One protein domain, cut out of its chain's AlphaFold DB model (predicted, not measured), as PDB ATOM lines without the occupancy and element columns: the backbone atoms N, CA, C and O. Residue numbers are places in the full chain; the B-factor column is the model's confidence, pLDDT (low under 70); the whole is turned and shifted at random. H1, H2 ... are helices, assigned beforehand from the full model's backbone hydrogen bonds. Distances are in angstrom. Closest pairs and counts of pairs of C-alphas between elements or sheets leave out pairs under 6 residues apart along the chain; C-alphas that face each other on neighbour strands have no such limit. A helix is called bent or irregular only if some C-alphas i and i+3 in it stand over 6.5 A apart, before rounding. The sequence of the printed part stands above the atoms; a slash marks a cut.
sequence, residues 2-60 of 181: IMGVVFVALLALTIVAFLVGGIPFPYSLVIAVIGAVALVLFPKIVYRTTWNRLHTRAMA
ATOM      1  N   ILE A   2     -25.992   8.596 -52.032       53.34
ATOM      2  CA  ILE A   2     -26.692   9.454 -53.018       53.34
ATOM      3  C   ILE A   2     -26.439  10.964 -52.807       53.34
ATOM      4  O   ILE A   2     -26.059  11.654 -53.742       53.34
ATOM      5  N   MET A   3     -26.527  11.470 -51.572       54.47
ATOM      6  CA  MET A   3     -26.259  12.891 -51.261       54.47
ATOM      7  C   MET A   3     -24.817  13.345 -51.548       54.47
ATOM      8  O   MET A   3     -24.606  14.486 -51.940       54.47
ATOM      9  N   GLY A   4     -23.823  12.462 -51.393       59.69
ATOM     10  CA  GLY A   4     -22.425  12.787 -51.705       59.69
ATOM     11  C   GLY A   4     -22.190  12.914 -53.210       59.69
ATOM     12  O   GLY A   4     -21.490  13.817 -53.652       59.69
ATOM     13  N   VAL A   5     -22.850  12.063 -54.000       68.25
ATOM     14  CA  VAL A   5     -22.811  12.118 -55.469       68.25
ATOM     15  C   VAL A   5     -23.512  13.376 -55.984       68.25
ATOM     16  O   VAL A   5     -22.965  14.065 -56.840       68.25
ATOM     17  N   VAL A   6     -24.673  13.728 -55.419       70.25
ATOM     18  CA  VAL A   6     -25.397  14.967 -55.757       70.25
ATOM     19  C   VAL A   6     -24.548  16.203 -55.448       70.25
ATOM     20  O   VAL A   6     -24.486  17.123 -56.259       70.25
ATOM     21  N   PHE A   7     -23.839  16.212 -54.317       68.50
ATOM     22  CA  PHE A   7     -22.966  17.323 -53.947       68.50
ATOM     23  C   PHE A   7     -21.760  17.467 -54.890       68.50
ATOM     24  O   PHE A   7     -21.473  18.571 -55.347       68.50
ATOM     25  N   VAL A   8     -21.092  16.362 -55.243       74.00
ATOM     26  CA  VAL A   8     -19.979  16.375 -56.213       74.00
ATOM     27  C   VAL A   8     -20.460  16.808 -57.601       74.00
ATOM     28  O   VAL A   8     -19.782  17.591 -58.262       74.00
ATOM     29  N   ALA A   9     -21.645  16.362 -58.025       71.62
ATOM     30  CA  ALA A   9     -22.244  16.770 -59.292       71.62
ATOM     31  C   ALA A   9     -22.581  18.271 -59.315       71.62
ATOM     32  O   ALA A   9     -22.270  18.950 -60.291       71.62
ATOM     33  N   LEU A  10     -23.151  18.813 -58.232       70.88
ATOM     34  CA  LEU A  10     -23.436  20.247 -58.107       70.88
ATOM     35  C   LEU A  10     -22.157  21.093 -58.085       70.88
ATOM     36  O   LEU A  10     -22.125  22.149 -58.720       70.88
ATOM     37  N   LEU A  11     -21.100  20.619 -57.415       72.38
ATOM     38  CA  LEU A  11     -19.782  21.262 -57.399       72.38
ATOM     39  C   LEU A  11     -19.154  21.278 -58.803       72.38
ATOM     40  O   LEU A  11     -18.688  22.316 -59.266       72.38
ATOM     41  N   ALA A  12     -19.187  20.148 -59.512       73.00
ATOM     42  CA  ALA A  12     -18.693  20.061 -60.884       73.00
ATOM     43  C   ALA A  12     -19.466  21.003 -61.823       73.00
ATOM     44  O   ALA A  12     -18.864  21.700 -62.636       73.00
ATOM     45  N   LEU A  13     -20.790  21.090 -61.665       70.81
ATOM     46  CA  LEU A  13     -21.652  21.941 -62.486       70.81
ATOM     47  C   LEU A  13     -21.420  23.439 -62.225       70.81
ATOM     48  O   LEU A  13     -21.436  24.234 -63.163       70.81
ATOM     49  N   THR A  14     -21.121  23.825 -60.980       66.88
ATOM     50  CA  THR A  14     -20.727  25.207 -60.644       66.88
ATOM     51  C   THR A  14     -19.337  25.565 -61.169       66.88
ATOM     52  O   THR A  14     -19.152  26.680 -61.656       66.88
ATOM     53  N   ILE A  15     -18.378  24.631 -61.154       70.81
ATOM     54  CA  ILE A  15     -17.047  24.824 -61.761       70.81
ATOM     55  C   ILE A  15     -17.161  24.998 -63.285       70.81
ATOM     56  O   ILE A  15     -16.535  25.896 -63.849       70.81
ATOM     57  N   VAL A  16     -17.994  24.195 -63.954       71.69
ATOM     58  CA  VAL A  16     -18.253  24.321 -65.399       71.69
ATOM     59  C   VAL A  16     -18.926  25.658 -65.726       71.69
ATOM     60  O   VAL A  16     -18.485  26.351 -66.639       71.69
ATOM     61  N   ALA A  17     -19.937  26.074 -64.959       66.38
ATOM     62  CA  ALA A  17     -20.602  27.366 -65.153       66.38
ATOM     63  C   ALA A  17     -19.651  28.566 -64.962       66.38
ATOM     64  O   ALA A  17     -19.786  29.582 -65.650       66.38
ATOM     65  N   PHE A  18     -18.667  28.436 -64.066       65.19
ATOM     66  CA  PHE A  18     -17.607  29.424 -63.877       65.19
ATOM     67  C   PHE A  18     -16.648  29.487 -65.075       65.19
ATOM     68  O   PHE A  18     -16.356  30.576 -65.564       65.19
ATOM     69  N   LEU A  19     -16.210  28.334 -65.591       69.06
ATOM     70  CA  LEU A  19     -15.302  28.249 -66.744       69.06
ATOM     71  C   LEU A  19     -15.924  28.774 -68.048       69.06
ATOM     72  O   LEU A  19     -15.213  29.326 -68.882       69.06
ATOM     73  N   VAL A  20     -17.241  28.636 -68.214       77.19
ATOM     74  CA  VAL A  20     -17.981  29.112 -69.401       77.19
ATOM     75  C   VAL A  20     -18.305  30.619 -69.320       77.19
ATOM     76  O   VAL A  20     -18.871  31.188 -70.249       77.19
ATOM     77  N   GLY A  21     -17.913  31.308 -68.240       63.34
ATOM     78  CA  GLY A  21     -18.039  32.767 -68.122       63.34
ATOM     79  C   GLY A  21     -19.460  33.274 -67.840       63.34
ATOM     80  O   GLY A  21     -19.724  34.464 -67.982       63.34
ATOM     81  N   GLY A  22     -20.380  32.397 -67.424       67.62
ATOM     82  CA  GLY A  22     -21.779  32.755 -67.157       67.62
ATOM     83  C   GLY A  22     -22.029  33.438 -65.805       67.62
ATOM     84  O   GLY A  22     -23.141  33.896 -65.553       67.62
ATOM     85  N   ILE A  23     -21.025  33.498 -64.922       63.97
ATOM     86  CA  ILE A  23     -21.158  34.010 -63.551       63.97
ATOM     87  C   ILE A  23     -20.226  35.221 -63.361       63.97
ATOM     88  O   ILE A  23     -19.015  35.074 -63.529       63.97
ATOM     89  N   PRO A  24     -20.741  36.406 -62.975       71.19
ATOM     90  CA  PRO A  24     -19.904  37.572 -62.711       71.19
ATOM     91  C   PRO A  24     -18.913  37.307 -61.565       71.19
ATOM     92  O   PRO A  24     -19.264  36.685 -60.561       71.19
ATOM     93  N   PHE A  25     -17.697  37.846 -61.689       63.47
ATOM     94  CA  PHE A  25     -16.549  37.621 -60.793       63.47
ATOM     95  C   PHE A  25     -16.814  37.689 -59.268       63.47
ATOM     96  O   PHE A  25     -16.231  36.883 -58.540       63.47
ATOM     97  N   PRO A  26     -17.676  38.574 -58.722       71.31
ATOM     98  CA  PRO A  26     -17.932  38.559 -57.279       71.31
ATOM     99  C   PRO A  26     -18.734  37.331 -56.825       71.31
ATOM    100  O   PRO A  26     -18.542  36.852 -55.710       71.31
ATOM    101  N   TYR A  27     -19.607  36.784 -57.674       69.56
ATOM    102  CA  TYR A  27     -20.458  35.650 -57.305       69.56
ATOM    103  C   TYR A  27     -19.710  34.319 -57.364       69.56
ATOM    104  O   TYR A  27     -19.961  33.436 -56.545       69.56
ATOM    105  N   SER A  28     -18.752  34.176 -58.280       68.19
ATOM    106  CA  SER A  28     -17.939  32.963 -58.379       68.19
ATOM    107  C   SER A  28     -17.029  32.756 -57.170       68.19
ATOM    108  O   SER A  28     -16.907  31.631 -56.687       68.19
ATOM    109  N   LEU A  29     -16.444  33.833 -56.638       71.00
ATOM    110  CA  LEU A  29     -15.619  33.779 -55.431       71.00
ATOM    111  C   LEU A  29     -16.445  33.334 -54.215       71.00
ATOM    112  O   LEU A  29     -16.017  32.463 -53.461       71.00
ATOM    113  N   VAL A  30     -17.657  33.873 -54.059       75.06
ATOM    114  CA  VAL A  30     -18.575  33.489 -52.975       75.06
ATOM    115  C   VAL A  30     -18.968  32.014 -53.083       75.06
ATOM    116  O   VAL A  30     -18.895  31.289 -52.090       75.06
ATOM    117  N   ILE A  31     -19.320  31.538 -54.282       74.81
ATOM    118  CA  ILE A  31     -19.671  30.128 -54.514       74.81
ATOM    119  C   ILE A  31     -18.477  29.210 -54.220       74.81
ATOM    120  O   ILE A  31     -18.647  28.189 -53.554       74.81
ATOM    121  N   ALA A  32     -17.268  29.579 -54.652       72.19
ATOM    122  CA  ALA A  32     -16.059  28.798 -54.401       72.19
ATOM    123  C   ALA A  32     -15.743  28.689 -52.899       72.19
ATOM    124  O   ALA A  32     -15.441  27.599 -52.411       72.19
ATOM    125  N   VAL A  33     -15.873  29.789 -52.149       78.56
ATOM    126  CA  VAL A  33     -15.667  29.798 -50.693       78.56
ATOM    127  C   VAL A  33     -16.718  28.943 -49.984       78.56
ATOM    128  O   VAL A  33     -16.360  28.119 -49.142       78.56
ATOM    129  N   ILE A  34     -17.999  29.071 -50.344       79.62
ATOM    130  CA  ILE A  34     -19.074  28.245 -49.770       79.62
ATOM    131  C   ILE A  34     -18.838  26.763 -50.080       79.62
ATOM    132  O   ILE A  34     -18.948  25.929 -49.181       79.62
ATOM    133  N   GLY A  35     -18.465  26.436 -51.319       76.81
ATOM    134  CA  GLY A  35     -18.137  25.074 -51.736       76.81
ATOM    135  C   GLY A  35     -16.970  24.491 -50.941       76.81
ATOM    136  O   GLY A  35     -17.081  23.380 -50.428       76.81
ATOM    137  N   ALA A  36     -15.887  25.254 -50.758       75.50
ATOM    138  CA  ALA A  36     -14.728  24.832 -49.972       75.50
ATOM    139  C   ALA A  36     -15.077  24.615 -48.489       75.50
ATOM    140  O   ALA A  36     -14.717  23.590 -47.907       75.50
ATOM    141  N   VAL A  37     -15.833  25.537 -47.883       81.69
ATOM    142  CA  VAL A  37     -16.302  25.411 -46.495       81.69
ATOM    143  C   VAL A  37     -17.210  24.191 -46.339       81.69
ATOM    144  O   VAL A  37     -17.017  23.401 -45.414       81.69
ATOM    145  N   ALA A  38     -18.155  23.986 -47.257       78.25
ATOM    146  CA  ALA A  38     -19.024  22.817 -47.254       78.25
ATOM    147  C   ALA A  38     -18.219  21.518 -47.419       78.25
ATOM    148  O   ALA A  38     -18.462  20.565 -46.686       78.25
ATOM    149  N   LEU A  39     -17.213  21.484 -48.295       77.19
ATOM    150  CA  LEU A  39     -16.379  20.300 -48.524       77.19
ATOM    151  C   LEU A  39     -15.539  19.921 -47.293       77.19
ATOM    152  O   LEU A  39     -15.313  18.739 -47.045       77.19
ATOM    153  N   VAL A  40     -15.138  20.899 -46.477       79.25
ATOM    154  CA  VAL A  40     -14.413  20.664 -45.217       79.25
ATOM    155  C   VAL A  40     -15.355  20.316 -44.059       79.25
ATOM    156  O   VAL A  40     -15.049  19.440 -43.244       79.25
ATOM    157  N   LEU A  41     -16.494  21.004 -43.943       80.75
ATOM    158  CA  LEU A  41     -17.404  20.848 -42.805       80.75
ATOM    159  C   LEU A  41     -18.361  19.669 -42.963       80.75
ATOM    160  O   LEU A  41     -18.656  18.998 -41.974       80.75
ATOM    161  N   PHE A  42     -18.833  19.384 -44.174       77.62
ATOM    162  CA  PHE A  42     -19.825  18.339 -44.412       77.62
ATOM    163  C   PHE A  42     -19.334  16.947 -43.982       77.62
ATOM    164  O   PHE A  42     -20.050  16.300 -43.212       77.62
ATOM    165  N   PRO A  43     -18.111  16.493 -44.333       78.50
ATOM    166  CA  PRO A  43     -17.590  15.221 -43.837       78.50
ATOM    167  C   PRO A  43     -17.491  15.197 -42.313       78.50
ATOM    168  O   PRO A  43     -17.848  14.195 -41.702       78.50
ATOM    169  N   LYS A  44     -17.080  16.306 -41.679       77.81
ATOM    170  CA  LYS A  44     -17.000  16.410 -40.212       77.81
ATOM    171  C   LYS A  44     -18.372  16.296 -39.556       77.81
ATOM    172  O   LYS A  44     -18.504  15.599 -38.555       77.81
ATOM    173  N   ILE A  45     -19.389  16.955 -40.111       80.00
ATOM    174  CA  ILE A  45     -20.762  16.902 -39.595       80.00
ATOM    175  C   ILE A  45     -21.323  15.489 -39.758       80.00
ATOM    176  O   ILE A  45     -21.830  14.921 -38.791       80.00
ATOM    177  N   VAL A  46     -21.192  14.888 -40.945       78.44
ATOM    178  CA  VAL A  46     -21.669  13.521 -41.202       78.44
ATOM    179  C   VAL A  46     -20.942  12.521 -40.308       78.44
ATOM    180  O   VAL A  46     -21.597  11.722 -39.641       78.44
ATOM    181  N   TYR A  47     -19.613  12.604 -40.220       78.56
ATOM    182  CA  TYR A  47     -18.805  11.746 -39.358       78.56
ATOM    183  C   TYR A  47     -19.216  11.884 -37.894       78.56
ATOM    184  O   TYR A  47     -19.484  10.882 -37.241       78.56
ATOM    185  N   ARG A  48     -19.370  13.115 -37.392       81.75
ATOM    186  CA  ARG A  48     -19.817  13.370 -36.017       81.75
ATOM    187  C   ARG A  48     -21.214  12.817 -35.756       81.75
ATOM    188  O   ARG A  48     -21.449  12.242 -34.701       81.75
ATOM    189  N   THR A  49     -22.134  12.955 -36.705       82.62
ATOM    190  CA  THR A  49     -23.507  12.450 -36.549       82.62
ATOM    191  C   THR A  49     -23.526  10.921 -36.513       82.62
ATOM    192  O   THR A  49     -24.174  10.334 -35.647       82.62
ATOM    193  N   THR A  50     -22.781  10.269 -37.406       82.00
ATOM    194  CA  THR A  50     -22.627   8.808 -37.420       82.00
ATOM    195  C   THR A  50     -21.934   8.311 -36.155       82.00
ATOM    196  O   THR A  50     -22.408   7.362 -35.534       82.00
ATOM    197  N   TRP A  51     -20.868   8.988 -35.725       82.62
ATOM    198  CA  TRP A  51     -20.145   8.670 -34.497       82.62
ATOM    199  C   TRP A  51     -21.038   8.796 -33.268       82.62
ATOM    200  O   TRP A  51     -21.083   7.882 -32.457       82.62
ATOM    201  N   ASN A  52     -21.824   9.870 -33.168       85.50
ATOM    202  CA  ASN A  52     -22.779  10.045 -32.080       85.50
ATOM    203  C   ASN A  52     -23.815   8.914 -32.059       85.50
ATOM    204  O   ASN A  52     -24.133   8.413 -30.990       85.50
ATOM    205  N   ARG A  53     -24.313   8.467 -33.220       85.00
ATOM    206  CA  ARG A  53     -25.249   7.330 -33.288       85.00
ATOM    207  C   ARG A  53     -24.605   6.032 -32.813       85.00
ATOM    208  O   ARG A  53     -25.221   5.316 -32.030       85.00
ATOM    209  N   LEU A  54     -23.388   5.737 -33.266       85.62
ATOM    210  CA  LEU A  54     -22.641   4.556 -32.823       85.62
ATOM    211  C   LEU A  54     -22.347   4.624 -31.326       85.62
ATOM    212  O   LEU A  54     -22.585   3.652 -30.623       85.62
ATOM    213  N   HIS A  55     -21.910   5.781 -30.835       86.00
ATOM    214  CA  HIS A  55     -21.642   6.024 -29.425       86.00
ATOM    215  C   HIS A  55     -22.901   5.845 -28.571       86.00
ATOM    216  O   HIS A  55     -22.861   5.135 -27.575       86.00
ATOM    217  N   THR A  56     -24.039   6.421 -28.966       87.50
ATOM    218  CA  THR A  56     -25.308   6.241 -28.245       87.50
ATOM    219  C   THR A  56     -25.740   4.779 -28.232       87.50
ATOM    220  O   THR A  56     -26.099   4.272 -27.175       87.50
ATOM    221  N   ARG A  57     -25.653   4.073 -29.368       88.19
ATOM    222  CA  ARG A  57     -25.929   2.626 -29.424       88.19
ATOM    223  C   ARG A  57     -24.968   1.842 -28.537       88.19
ATOM    224  O   ARG A  57     -25.382   0.903 -27.870       88.19
ATOM    225  N   ALA A  58     -23.704   2.251 -28.488       87.62
ATOM    226  CA  ALA A  58     -22.715   1.596 -27.657       87.62
ATOM    227  C   ALA A  58     -22.986   1.796 -26.160       87.62
ATOM    228  O   ALA A  58     -22.887   0.850 -25.386       87.62
ATOM    229  N   MET A  59     -23.403   2.998 -25.760       88.19
ATOM    230  CA  MET A  59     -23.817   3.287 -24.384       88.19
ATOM    231  C   MET A  59     -25.142   2.615 -24.010       88.19
ATOM    232  O   MET A  59     -25.350   2.303 -22.843       88.19
ATOM    233  N   ALA A  60     -26.022   2.360 -24.983       85.94
ATOM    234  CA  ALA A  60     -27.276   1.642 -24.761       85.94
ATOM    235  C   ALA A  60     -27.071   0.149 -24.447       85.94
ATOM    236  O   ALA A  60     -27.974  -0.484 -23.907       85.94
TER     237      ALA A  60
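Overview. This is residues 2 to 60 of the 181 residues of an uncharacterized protein of Mycolicibacterium alvei (UniProt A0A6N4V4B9). A loose, lopsided helical hairpin: the shorter helix H1 runs to a tight turn, and the much longer helix H2 folds back past it at some distance and sticks out beyond it with residues 44 to 60. The far part of H2 makes the length of the whole. The printed part has 59 residues, with two named helices, H1 then H2, and no named strand; its class is all helix. It is extended, with a radius of gyration of the C-alphas of 16.2 A, and spans 54 by 21 by 9 A.

Arrangement. H1, residues 2 to 19, and H2, residues 25 to 60, form a helical hairpin over a tight link of 5 residues. They run opposite ways at a shallow tilt of 11 degrees, with their centres 16.2 A apart. They only just touch, with 3 pairs of C-alphas within 8 A. The closest are the C-alphas of Phe 18 and Ser 28, 6.5 A apart. H1 touches H2 with residues 11 to 18 alone, and H2 touches H1 with residues 28 to 35 alone. H2 has a kink of 27 degrees near residue 40. It is neither bent nor irregular, but only just: C-alphas 40 and 43 are 6.5 A apart. In H1 every O i to N i+4 pair is within hydrogen-bond range; in H2, 28 of 32 are.

Along the chain. H1 begins at C-alpha 2, (-26.692, 9.454, -53.018), and measures 25.9 A from first to last C-alpha. H2 begins at C-alpha 25, (-16.549, 37.621, -60.793), and ends 52.0 A away at C-alpha 60, (-27.276, 1.642, -24.761).

Size, cuts and confidence. The two C-alphas farthest apart are those of Gly 21 and Ala 60, at 54.2 A. Without residues 44 to 60, which stand free, the body spans 29 by 17 by 9 A. The printed part has no cut. Its mean pLDDT is 74.8, and 15 residues are under 70, among them residues 2 to 5, 17 to 19 and 21 to 23.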